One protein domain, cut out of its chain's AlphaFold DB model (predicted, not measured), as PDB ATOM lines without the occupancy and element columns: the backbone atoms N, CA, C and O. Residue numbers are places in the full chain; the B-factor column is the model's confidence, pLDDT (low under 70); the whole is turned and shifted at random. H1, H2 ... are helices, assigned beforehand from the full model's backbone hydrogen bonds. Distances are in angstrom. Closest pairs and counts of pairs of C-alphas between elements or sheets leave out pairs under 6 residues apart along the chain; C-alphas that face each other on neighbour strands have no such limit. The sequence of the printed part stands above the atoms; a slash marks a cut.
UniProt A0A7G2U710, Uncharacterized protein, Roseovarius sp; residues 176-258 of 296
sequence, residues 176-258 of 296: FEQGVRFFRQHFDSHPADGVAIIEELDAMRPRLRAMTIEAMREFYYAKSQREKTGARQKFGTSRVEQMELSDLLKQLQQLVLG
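Overview. This is residues 176 to 258 of the 296 residues of an uncharacterized protein of Roseovarius sp (UniProt A0A7G2U710). A loose bundle of three helices makes the body: H1 and the long H3 run opposite ways, and H6 packs at a slant on a part of H3 and meets H1 near its own last residues, 255 to 256, making a corner with the beginning of H1 at Phe 176. H2 lies to one side of H6, while H5 and then H4 lead away on the other side, with H4 at the far end touching no helix. You have 83 residues, with six named helices from H1 to H6 in chain order and no named strand; the class is all helix. The whole is compact, with a radius of gyration of the C-alphas of 12.6 A, and spans 36 by 26 by 18 A.

Along the chain. Find C-alpha 176 at (-34.842, -51.967, 52.229); from there H1 runs 15.5 A through residues 176 to 186. Next come H2, residues 194 to 203, 14.4 A long, and H3, residues 206 to 223, the longest at 25.9 A, beginning at C-alpha 206 at (-31.216, -45.293, 24.848). H4 takes residues 230 to 235, 10.3 A, and H5 residues 238 to 241, 5.0 A. H6 runs 16.3 A through residues 245 to 256, ending at C-alpha 256 at (-36.413, -48.157, 50.035).

Arrangement. Start at H6, the hub, which touches three helices. It touches residues 213 to 220 of H3, where the closest C-alphas, those of Tyr 220 and Leu 252, are 6.0 A apart; the two run the same way at a steep tilt of 41 degrees. Residues 255 to 256 of H6 touch H1, opposite ways at a steep tilt of 39 degrees, with the C-alphas of Phe 176 and Val 256 closest at 4.7 A. H1 and H3 are close but not clearly touching, the closest C-alphas being those of His 186 and Thr 212, 6.9 A apart, at a shallow tilt of 9 degrees. Residues 246 to 250 of H6 only just touch H2, with 3 pairs of C-alphas within 8 A, Gly 194 and Leu 249 closest at 7.0 A. H5 only just touches residues 217 to 221 of H3, also with 3 pairs, Arg 217 and Val 240 closest at 6.3 A. H4 and H5 meet only through their link. In H1, H2, H3 and H6 each O i to N i+4 pair is within hydrogen-bond range; in H4 0 of 2 are, beside 2 of 3 O i to N i+3 pairs, and H5 is too short for an i+4 pair.

Size, cuts and confidence. The C-alphas of Arg 205 and Gly 230 are the two farthest apart, 37.5 A. The printed part has no cut and no long link. Its mean pLDDT is 91.5, and residue 231, in H4, is under 70.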
ATOM      1  N   PHE A 176     -36.238 -52.425  52.204       93.81
ATOM      2  CA  PHE A 176     -34.842 -51.967  52.229       93.81
ATOM      3  C   PHE A 176     -33.876 -52.941  51.537       93.81
ATOM      4  O   PHE A 176     -33.239 -52.572  50.558       93.81
ATOM      5  N   GLU A 177     -33.824 -54.203  51.974       94.94
ATOM      6  CA  GLU A 177     -32.873 -55.191  51.433       94.94
ATOM      7  C   GLU A 177     -33.098 -55.479  49.942       94.94
ATOM      8  O   GLU A 177     -32.152 -55.598  49.166       94.94
ATOM      9  N   GLN A 178     -34.361 -55.573  49.521       95.94
ATOM     10  CA  GLN A 178     -34.712 -55.803  48.117       95.94
ATOM     11  C   GLN A 178     -34.392 -54.581  47.255       95.94
ATOM     12  O   GLN A 178     -33.903 -54.735  46.144       95.94
ATOM     13  N   GLY A 179     -34.633 -53.379  47.777       96.12
ATOM     14  CA  GLY A 179     -34.356 -52.135  47.075       96.12
ATOM     15  C   GLY A 179     -32.866 -51.854  46.945       96.12
ATOM     16  O   GLY A 179     -32.425 -51.462  45.878       96.12
ATOM     17  N   VAL A 180     -32.061 -52.118  47.979       96.12
ATOM     18  CA  VAL A 180     -30.596 -51.983  47.882       96.12
ATOM     19  C   VAL A 180     -30.027 -52.951  46.846       96.12
ATOM     20  O   VAL A 180     -29.162 -52.556  46.070       96.12
ATOM     21  N   ARG A 181     -30.526 -54.195  46.791       96.94
ATOM     22  CA  ARG A 181     -30.149 -55.139  45.727       96.94
ATOM     23  C   ARG A 181     -30.551 -54.637  44.344       96.94
ATOM     24  O   ARG A 181     -29.729 -54.700  43.444       96.94
ATOM     25  N   PHE A 182     -31.769 -54.111  44.208       97.56
ATOM     26  CA  PHE A 182     -32.236 -53.503  42.964       97.56
ATOM     27  C   PHE A 182     -31.301 -52.372  42.515       97.56
ATOM     28  O   PHE A 182     -30.771 -52.429  41.413       97.56
ATOM     29  N   PHE A 183     -31.014 -51.396  43.381       97.50
ATOM     30  CA  PHE A 183     -30.128 -50.290  43.015       97.50
ATOM     31  C   PHE A 183     -28.736 -50.780  42.603       97.50
ATOM     32  O   PHE A 183     -28.268 -50.397  41.545       97.50
ATOM     33  N   ARG A 184     -28.121 -51.692  43.365       96.06
ATOM     34  CA  ARG A 184     -26.791 -52.245  43.039       96.06
ATOM     35  C   ARG A 184     -26.739 -53.061  41.748       96.06
ATOM     36  O   ARG A 184     -25.658 -53.287  41.225       96.06
ATOM     37  N   GLN A 185     -27.871 -53.586  41.290       96.56
ATOM     38  CA  GLN A 185     -27.943 -54.337  40.038       96.56
ATOM     39  C   GLN A 185     -28.019 -53.409  38.820       96.56
ATOM     40  O   GLN A 185     -27.611 -53.804  37.731       96.56
ATOM     41  N   HIS A 186     -28.577 -52.213  38.999       96.25
ATOM     42  CA  HIS A 186     -28.881 -51.285  37.914       96.25
ATOM     43  C   HIS A 186     -27.981 -50.048  37.885       96.25
ATOM     44  O   HIS A 186     -27.942 -49.390  36.851       96.25
ATOM     45  N   PHE A 187     -27.292 -49.747  38.990       97.19
ATOM     46  CA  PHE A 187     -26.497 -48.538  39.160       97.19
ATOM     47  C   PHE A 187     -25.194 -48.806  39.916       97.19
ATOM     48  O   PHE A 187     -25.192 -49.526  40.923       97.19
ATOM     49  N   ASP A 188     -24.124 -48.145  39.482       96.38
ATOM     50  CA  ASP A 188     -22.866 -48.040  40.229       96.38
ATOM     51  C   ASP A 188     -22.953 -46.951  41.314       96.38
ATOM     52  O   ASP A 188     -22.313 -47.040  42.369       96.38
ATOM     53  N   SER A 189     -23.789 -45.935  41.082       96.38
ATOM     54  CA  SER A 189     -24.017 -44.817  41.998       96.38
ATOM     55  C   SER A 189     -24.633 -45.240  43.336       96.38
ATOM     56  O   SER A 189     -25.389 -46.210  43.457       96.38
ATOM     57  N   HIS A 190     -24.360 -44.463  44.389       95.88
ATOM     58  CA  HIS A 190     -24.933 -44.733  45.705       95.88
ATOM     59  C   HIS A 190     -26.472 -44.566  45.685       95.88
ATOM     60  O   HIS A 190     -26.956 -43.521  45.255       95.88
ATOM     61  N   PRO A 191     -27.276 -45.496  46.250       94.12
ATOM     62  CA  PRO A 191     -28.746 -45.464  46.163       94.12
ATOM     63  C   PRO A 191     -29.428 -44.185  46.675       94.12
ATOM     64  O   PRO A 191     -30.565 -43.893  46.311       94.12
ATOM     65  N   ALA A 192     -28.769 -43.459  47.582       93.00
ATOM     66  CA  ALA A 192     -29.272 -42.203  48.146       93.00
ATOM     67  C   ALA A 192     -28.913 -40.960  47.312       93.00
ATOM     68  O   ALA A 192     -29.470 -39.896  47.569       93.00
ATOM     69  N   ASP A 193     -27.993 -41.082  46.353       95.81
ATOM     70  CA  ASP A 193     -27.557 -39.975  45.509       95.81
ATOM     71  C   ASP A 193     -28.455 -39.884  44.274       95.81
ATOM     72  O   ASP A 193     -28.269 -40.575  43.275       95.81
ATOM     73  N   GLY A 194     -29.499 -39.064  44.383       94.75
ATOM     74  CA  GLY A 194     -30.448 -38.888  43.289       94.75
ATOM     75  C   GLY A 194     -29.838 -38.221  42.056       94.75
ATOM     76  O   GLY A 194     -30.308 -38.485  40.955       94.75
ATOM     77  N   VAL A 195     -28.809 -37.384  42.226       95.94
ATOM     78  CA  VAL A 195     -28.181 -36.655  41.116       95.94
ATOM     79  C   VAL A 195     -27.317 -37.613  40.309       95.94
ATOM     80  O   VAL A 195     -27.550 -37.760  39.112       95.94
ATOM     81  N   ALA A 196     -26.427 -38.351  40.978       97.00
ATOM     82  CA  ALA A 196     -25.555 -39.319  40.317       97.00
ATOM     83  C   ALA A 196     -26.350 -40.408  39.574       97.00
ATOM     84  O   ALA A 196     -26.011 -40.768  38.453       97.00
ATOM     85  N   ILE A 197     -27.464 -40.883  40.147       97.56
ATOM     86  CA  ILE A 197     -28.335 -41.865  39.476       97.56
ATOM     87  C   ILE A 197     -28.959 -41.295  38.193       97.56
ATOM     88  O   ILE A 197     -29.084 -42.016  37.204       97.56
ATOM     89  N   ILE A 198     -29.374 -40.024  38.193       96.62
ATOM     90  CA  ILE A 198     -29.932 -39.385  36.991       96.62
ATOM     91  C   ILE A 198     -28.844 -39.221  35.927       96.62
ATOM     92  O   ILE A 198     -29.074 -39.578  34.774       96.62
ATOM     93  N   GLU A 199     -27.655 -38.757  36.314       97.06
ATOM     94  CA  GLU A 199     -26.509 -38.624  35.407       97.06
ATOM     95  C   GLU A 199     -26.113 -39.973  34.792       97.06
ATOM     96  O   GLU A 199     -25.897 -40.072  33.583       97.06
ATOM     97  N   GLU A 200     -26.092 -41.035  35.600       97.19
ATOM     98  CA  GLU A 200     -25.815 -42.394  35.142       97.19
ATOM     99  C   GLU A 200     -26.876 -42.875  34.143       97.19
ATOM    100  O   GLU A 200     -26.526 -43.390  33.082       97.19
ATOM    101  N   LEU A 201     -28.167 -42.644  34.422       96.69
ATOM    102  CA  LEU A 201     -29.263 -42.961  33.498       96.69
ATOM    103  C   LEU A 201     -29.156 -42.207  32.173       96.69
ATOM    104  O   LEU A 201     -29.433 -42.786  31.120       96.69
ATOM    105  N   ASP A 202     -28.785 -40.931  32.206       96.00
ATOM    106  CA  ASP A 202     -28.655 -40.105  31.005       96.00
ATOM    107  C   ASP A 202     -27.420 -40.481  30.174       96.00
ATOM    108  O   ASP A 202     -27.447 -40.362  28.948       96.00
ATOM    109  N   ALA A 203     -26.380 -41.032  30.808       96.88
ATOM    110  CA  ALA A 203     -25.216 -41.598  30.128       96.88
ATOM    111  C   ALA A 203     -25.476 -42.992  29.513       96.88
ATOM    112  O   ALA A 203     -24.698 -43.454  28.668       96.88
ATOM    113  N   MET A 204     -26.555 -43.687  29.897       97.12
ATOM    114  CA  MET A 204     -26.887 -45.003  29.342       97.12
ATOM    115  C   MET A 204     -27.292 -44.924  27.866       97.12
ATOM    116  O   MET A 204     -27.949 -43.994  27.397       97.12
ATOM    117  N   ARG A 205     -27.007 -46.001  27.122       97.31
ATOM    118  CA  ARG A 205     -27.548 -46.176  25.764       97.31
ATOM    119  C   ARG A 205     -29.085 -46.122  25.802       97.31
ATOM    120  O   ARG A 205     -29.664 -46.747  26.695       97.31
ATOM    121  N   PRO A 206     -29.767 -45.527  24.800       96.81
ATOM    122  CA  PRO A 206     -31.216 -45.293  24.848       96.81
ATOM    123  C   PRO A 206     -32.058 -46.527  25.202       96.81
ATOM    124  O   PRO A 206     -32.979 -46.449  26.011       96.81
ATOM    125  N   ARG A 207     -31.702 -47.697  24.652       96.25
ATOM    126  CA  ARG A 207     -32.389 -48.963  24.944       96.25
ATOM    127  C   ARG A 207     -32.212 -49.412  26.398       96.25
ATOM    128  O   ARG A 207     -33.178 -49.845  27.016       96.25
ATOM    129  N   LEU A 208     -30.996 -49.313  26.937       95.88
ATOM    130  CA  LEU A 208     -30.699 -49.702  28.317       95.88
ATOM    131  C   LEU A 208     -31.350 -48.735  29.315       95.88
ATOM    132  O   LEU A 208     -31.921 -49.181  30.308       95.88
ATOM    133  N   ARG A 209     -31.342 -47.431  29.006       97.06
ATOM    134  CA  ARG A 209     -32.050 -46.401  29.777       97.06
ATOM    135  C   ARG A 209     -33.539 -46.725  29.890       97.06
ATOM    136  O   ARG A 209     -34.066 -46.790  30.995       97.06
ATOM    137  N   ALA A 210     -34.197 -47.003  28.763       96.12
ATOM    138  CA  ALA A 210     -35.620 -47.348  28.739       96.12
ATOM    139  C   ALA A 210     -35.930 -48.612  29.563       96.12
ATOM    140  O   ALA A 210     -36.854 -48.602  30.371       96.12
ATOM    141  N   MET A 211     -35.122 -49.671  29.420       96.94
ATOM    142  CA  MET A 211     -35.286 -50.904  30.202       96.94
ATOM    143  C   MET A 211     -35.104 -50.677  31.707       96.94
ATOM    144  O   MET A 211     -35.834 -51.251  32.511       96.94
ATOM    145  N   THR A 212     -34.142 -49.840  32.095       97.38
ATOM    146  CA  THR A 212     -33.867 -49.550  33.508       97.38
ATOM    147  C   THR A 212     -34.992 -48.730  34.134       97.38
ATOM    148  O   THR A 212     -35.436 -49.046  35.235       97.38
ATOM    149  N   ILE A 213     -35.511 -47.728  33.417       97.06
ATOM    150  CA  ILE A 213     -36.669 -46.942  33.869       97.06
ATOM    151  C   ILE A 213     -37.898 -47.841  34.030       97.06
ATOM    152  O   ILE A 213     -38.597 -47.730  35.038       97.06
ATOM    153  N   GLU A 214     -38.142 -48.763  33.097       96.44
ATOM    154  CA  GLU A 214     -39.254 -49.708  33.222       96.44
ATOM    155  C   GLU A 214     -39.091 -50.604  34.456       96.44
ATOM    156  O   GLU A 214     -39.998 -50.697  35.282       96.44
ATOM    157  N   ALA A 215     -37.891 -51.144  34.684       97.25
ATOM    158  CA  ALA A 215     -37.595 -51.920  35.888       97.25
ATOM    159  C   ALA A 215     -37.808 -51.106  37.184       97.25
ATOM    160  O   ALA A 215     -38.304 -51.637  38.182       97.25
ATOM    161  N   MET A 216     -37.487 -49.803  37.184       97.31
ATOM    162  CA  MET A 216     -37.777 -48.906  38.313       97.31
ATOM    163  C   MET A 216     -39.286 -48.769  38.553       97.31
ATOM    164  O   MET A 216     -39.725 -48.819  39.707       97.31
ATOM    165  N   ARG A 217     -40.085 -48.613  37.490       96.25
ATOM    166  CA  ARG A 217     -41.552 -48.514  37.573       96.25
ATOM    167  C   ARG A 217     -42.171 -49.804  38.093       96.25
ATOM    168  O   ARG A 217     -42.944 -49.758  39.054       96.25
ATOM    169  N   GLU A 218     -41.777 -50.940  37.525       95.12
ATOM    170  CA  GLU A 218     -42.227 -52.265  37.952       95.12
ATOM    171  C   GLU A 218     -41.895 -52.513  39.425       95.12
ATOM    172  O   GLU A 218     -42.771 -52.887  40.213       95.12
ATOM    173  N   PHE A 219     -40.651 -52.239  39.838       96.06
ATOM    174  CA  PHE A 219     -40.232 -52.407  41.225       96.06
ATOM    175  C   PHE A 219     -41.030 -51.499  42.168       96.06
ATOM    176  O   PHE A 219     -41.536 -51.966  43.198       96.06
ATOM    177  N   TYR A 220     -41.180 -50.215  41.821       95.25
ATOM    178  CA  TYR A 220     -41.959 -49.261  42.610       95.25
ATOM    179  C   TYR A 220     -43.398 -49.746  42.794       95.25
ATOM    180  O   TYR A 220     -43.872 -49.865  43.928       95.25
ATOM    181  N   TYR A 221     -44.081 -50.070  41.696       92.81
ATOM    182  CA  TYR A 221     -45.470 -50.511  41.717       92.81
ATOM    183  C   TYR A 221     -45.636 -51.822  42.495       92.81
ATOM    184  O   TYR A 221     -46.515 -51.948  43.355       92.81
ATOM    185  N   ALA A 222     -44.741 -52.788  42.276       92.06
ATOM    186  CA  ALA A 222     -44.781 -54.078  42.950       92.06
ATOM    187  C   ALA A 222     -44.637 -53.947  44.473       92.06
ATOM    188  O   ALA A 222     -45.279 -54.705  45.212       92.06
ATOM    189  N   LYS A 223     -43.824 -53.000  44.957       92.81
ATOM    190  CA  LYS A 223     -43.501 -52.856  46.384       92.81
ATOM    191  C   LYS A 223     -44.283 -51.756  47.109       92.81
ATOM    192  O   LYS A 223     -44.382 -51.805  48.336       92.81
ATOM    193  N   SER A 224     -44.869 -50.795  46.400       89.38
ATOM    194  CA  SER A 224     -45.623 -49.696  47.007       89.38
ATOM    195  C   SER A 224     -47.057 -50.105  47.352       89.38
ATOM    196  O   SER A 224     -47.940 -50.166  46.501       89.38
ATOM    197  N   GLN A 225     -47.331 -50.318  48.643       82.31
ATOM    198  CA  GLN A 225     -48.698 -50.580  49.126       82.31
ATOM    199  C   GLN A 225     -49.646 -49.398  48.882       82.31
ATOM    200  O   GLN A 225     -50.852 -49.586  48.744       82.31
ATOM    201  N   ARG A 226     -49.105 -48.174  48.787       78.12
ATOM    202  CA  ARG A 226     -49.888 -46.957  48.529       78.12
ATOM    203  C   ARG A 226     -50.487 -46.930  47.129       78.12
ATOM    204  O   ARG A 226     -51.546 -46.346  46.964       78.12
ATOM    205  N   GLU A 227     -49.826 -47.534  46.144       83.69
ATOM    206  CA  GLU A 227     -50.377 -47.624  44.784       83.69
ATOM    207  C   GLU A 227     -51.476 -48.698  44.691       83.69
ATOM    208  O   GLU A 227     -52.362 -48.611  43.851       83.69
ATOM    209  N   LYS A 228     -51.479 -49.672  45.611       79.06
ATOM    210  CA  LYS A 228     -52.425 -50.800  45.627       79.06
ATOM    211  C   LYS A 228     -53.645 -50.591  46.527       79.06
ATOM    212  O   LYS A 228     -54.489 -51.475  46.620       79.06
ATOM    213  N   THR A 229     -53.735 -49.459  47.223       70.31
ATOM    214  CA  THR A 229     -54.780 -49.201  48.223       70.31
ATOM    215  C   THR A 229     -55.378 -47.799  48.084       70.31
ATOM    216  O   THR A 229     -54.754 -46.871  47.568       70.31
ATOM    217  N   GLY A 230     -56.615 -47.633  48.558       70.31
ATOM    218  CA  GLY A 230     -57.302 -46.341  48.596       70.31
ATOM    219  C   GLY A 230     -57.643 -45.776  47.212       70.31
ATOM    220  O   GLY A 230     -57.879 -46.514  46.260       70.31
ATOM    221  N   ALA A 231     -57.662 -44.445  47.091       66.44
ATOM    222  CA  ALA A 231     -58.035 -43.759  45.849       66.44
ATOM    223  C   ALA A 231     -57.111 -44.088  44.659       66.44
ATOM    224  O   ALA A 231     -57.546 -43.999  43.514       66.44
ATOM    225  N   ARG A 232     -55.858 -44.494  44.922       70.31
ATOM    226  CA  ARG A 232     -54.853 -44.789  43.887       70.31
ATOM    227  C   ARG A 232     -55.075 -46.126  43.186       70.31
ATOM    228  O   ARG A 232     -54.731 -46.245  42.018       70.31
ATOM    229  N   GLN A 233     -55.740 -47.072  43.851       70.31
ATOM    230  CA  GLN A 233     -56.080 -48.374  43.274       70.31
ATOM    231  C   GLN A 233     -56.877 -48.240  41.966       70.31
ATOM    232  O   GLN A 233     -56.697 -49.036  41.049       70.31
ATOM    233  N   LYS A 234     -57.725 -47.205  41.861       72.44
ATOM    234  CA  LYS A 234     -58.573 -46.944  40.687       72.44
ATOM    235  C   LYS A 234     -57.782 -46.671  39.406       72.44
ATOM    236  O   LYS A 234     -58.335 -46.814  38.324       72.44
ATOM    237  N   PHE A 235     -56.515 -46.280  39.529       72.44
ATOM    238  CA  PHE A 235     -55.663 -45.918  38.400       72.44
ATOM    239  C   PHE A 235     -54.774 -47.076  37.922       72.44
ATOM    240  O   PHE A 235     -54.061 -46.911  36.935       72.44
ATOM    241  N   GLY A 236     -54.792 -48.240  38.584       78.94
ATOM    242  CA  GLY A 236     -53.926 -49.362  38.209       78.94
ATOM    243  C   GLY A 236     -52.452 -48.941  38.143       78.94
ATOM    244  O   GLY A 236     -51.940 -48.349  39.094       78.94
ATOM    245  N   THR A 237     -51.780 -49.224  37.025       80.69
ATOM    246  CA  THR A 237     -50.382 -48.832  36.761       80.69
ATOM    247  C   THR A 237     -50.233 -47.452  36.118       80.69
ATOM    248  O   THR A 237     -49.163 -46.857  36.236       80.69
ATOM    249  N   SER A 238     -51.300 -46.892  35.532       81.75
ATOM    250  CA  SER A 238     -51.249 -45.668  34.706       81.75
ATOM    251  C   SER A 238     -50.585 -44.474  35.397       81.75
ATOM    252  O   SER A 238     -49.795 -43.750  34.797       81.75
ATOM    253  N   ARG A 239     -50.833 -44.297  36.701       84.81
ATOM    254  CA  ARG A 239     -50.189 -43.245  37.496       84.81
ATOM    255  C   ARG A 239     -48.672 -43.410  37.523       84.81
ATOM    256  O   ARG A 239     -47.971 -42.411  37.451       84.81
ATOM    257  N   VAL A 240     -48.174 -44.635  37.704       85.62
ATOM    258  CA  VAL A 240     -46.733 -44.921  37.769       85.62
ATOM    259  C   VAL A 240     -46.103 -44.778  36.392       85.62
ATOM    260  O   VAL A 240     -45.008 -44.240  36.309       85.62
ATOM    261  N   GLU A 241     -46.791 -45.192  35.330       88.31
ATOM    262  CA  GLU A 241     -46.345 -45.028  33.939       88.31
ATOM    263  C   GLU A 241     -46.147 -43.550  33.571       88.31
ATOM    264  O   GLU A 241     -45.160 -43.201  32.929       88.31
ATOM    265  N   GLN A 242     -47.024 -42.674  34.066       88.62
ATOM    266  CA  GLN A 242     -46.989 -41.228  33.826       88.62
ATOM    267  C   GLN A 242     -46.061 -40.447  34.774       88.62
ATOM    268  O   GLN A 242     -45.971 -39.229  34.657       88.62
ATOM    269  N   MET A 243     -45.392 -41.092  35.742       91.31
ATOM    270  CA  MET A 243     -44.481 -40.367  36.641       91.31
ATOM    271  C   MET A 243     -43.229 -39.911  35.897       91.31
ATOM    272  O   MET A 243     -42.524 -40.743  35.318       91.31
ATOM    273  N   GLU A 244     -42.891 -38.634  36.035       93.94
ATOM    274  CA  GLU A 244     -41.584 -38.110  35.649       93.94
ATOM    275  C   GLU A 244     -40.453 -38.858  36.365       93.94
ATOM    276  O   GLU A 244     -40.610 -39.344  37.491       93.94
ATOM    277  N   LEU A 245     -39.296 -38.964  35.709       92.88
ATOM    278  CA  LEU A 245     -38.170 -39.762  36.205       92.88
ATOM    279  C   LEU A 245     -37.695 -39.308  37.592       92.88
ATOM    280  O   LEU A 245     -37.460 -40.135  38.474       92.88
ATOM    281  N   SER A 246     -37.582 -37.996  37.795       92.06
ATOM    282  CA  SER A 246     -37.159 -37.400  39.067       92.06
ATOM    283  C   SER A 246     -38.118 -37.754  40.207       92.06
ATOM    284  O   SER A 246     -37.686 -38.127  41.302       92.06
ATOM    285  N   ASP A 247     -39.423 -37.717  39.941       92.19
ATOM    286  CA  ASP A 247     -40.450 -38.105  40.900       92.19
ATOM    287  C   ASP A 247     -40.439 -39.610  41.167       92.19
ATOM    288  O   ASP A 247     -40.500 -40.017  42.330       92.19
ATOM    289  N   LEU A 248     -40.308 -40.444  40.130       95.06
ATOM    290  CA  LEU A 248     -40.184 -41.894  40.283       95.06
ATOM    291  C   LEU A 248     -38.997 -42.244  41.187       95.06
ATOM    292  O   LEU A 248     -39.165 -42.986  42.157       95.06
ATOM    293  N   LEU A 249     -37.819 -41.675  40.913       96.19
ATOM    294  CA  LEU A 249     -36.607 -41.909  41.696       96.19
ATOM    295  C   LEU A 249     -36.785 -41.465  43.151       96.19
ATOM    296  O   LEU A 249     -36.505 -42.236  44.072       96.19
ATOM    297  N   LYS A 250     -37.339 -40.269  43.373       93.56
ATOM    298  CA  LYS A 250     -37.647 -39.750  44.713       93.56
ATOM    299  C   LYS A 250     -38.591 -40.678  45.484       93.56
ATOM    300  O   LYS A 250     -38.367 -40.941  46.670       93.56
ATOM    301  N   GLN A 251     -39.640 -41.195  44.839       92.75
ATOM    302  CA  GLN A 251     -40.563 -42.148  45.467       92.75
ATOM    303  C   GLN A 251     -39.885 -43.498  45.740       92.75
ATOM    304  O   GLN A 251     -40.111 -44.076  46.806       92.75
ATOM    305  N   LEU A 252     -39.020 -43.981  44.840       94.88
ATOM    306  CA  LEU A 252     -38.245 -45.212  45.025       94.88
ATOM    307  C   LEU A 252     -37.306 -45.096  46.232       94.88
ATOM    308  O   LEU A 252     -37.320 -45.947  47.122       94.88
ATOM    309  N   GLN A 253     -36.542 -44.006  46.312       94.50
ATOM    310  CA  GLN A 253     -35.644 -43.726  47.431       94.50
ATOM    311  C   GLN A 253     -36.423 -43.606  48.745       94.50
ATOM    312  O   GLN A 253     -36.031 -44.189  49.755       94.50
ATOM    313  N   GLN A 254     -37.577 -42.935  48.745       91.12
ATOM    314  CA  GLN A 254     -38.436 -42.850  49.928       91.12
ATOM    315  C   GLN A 254     -39.031 -44.213  50.327       91.12
ATOM    316  O   GLN A 254     -39.197 -44.466  51.522       91.12
ATOM    317  N   LEU A 255     -39.340 -45.091  49.369       92.62
ATOM    318  CA  LEU A 255     -39.840 -46.445  49.616       92.62
ATOM    319  C   LEU A 255     -38.754 -47.363  50.192       92.62
ATOM    320  O   LEU A 255     -39.039 -48.171  51.080       92.62
ATOM    321  N   VAL A 256     -37.523 -47.257  49.692       94.31
ATOM    322  CA  VAL A 256     -36.413 -48.157  50.035       94.31
ATOM    323  C   VAL A 256     -35.639 -47.661  51.254       94.31
ATOM    324  O   VAL A 256     -35.453 -48.409  52.211       94.31
ATOM    325  N   LEU A 257     -35.206 -46.402  51.234       91.81
ATOM    326  CA  LEU A 257     -34.289 -45.805  52.215       91.81
ATOM    327  C   LEU A 257     -35.027 -45.022  53.308       91.81
ATOM    328  O   LEU A 257     -34.466 -44.717  54.368       91.81
ATOM    329  N   GLY A 258     -36.307 -44.719  53.074       86.94
ATOM    330  CA  GLY A 258     -37.177 -44.070  54.040       86.94
ATOM    331  C   GLY A 258     -37.209 -44.808  55.373       86.94
ATOM    332  O   GLY A 258     -37.553 -45.984  55.456       86.94
TER     333      GLY A 258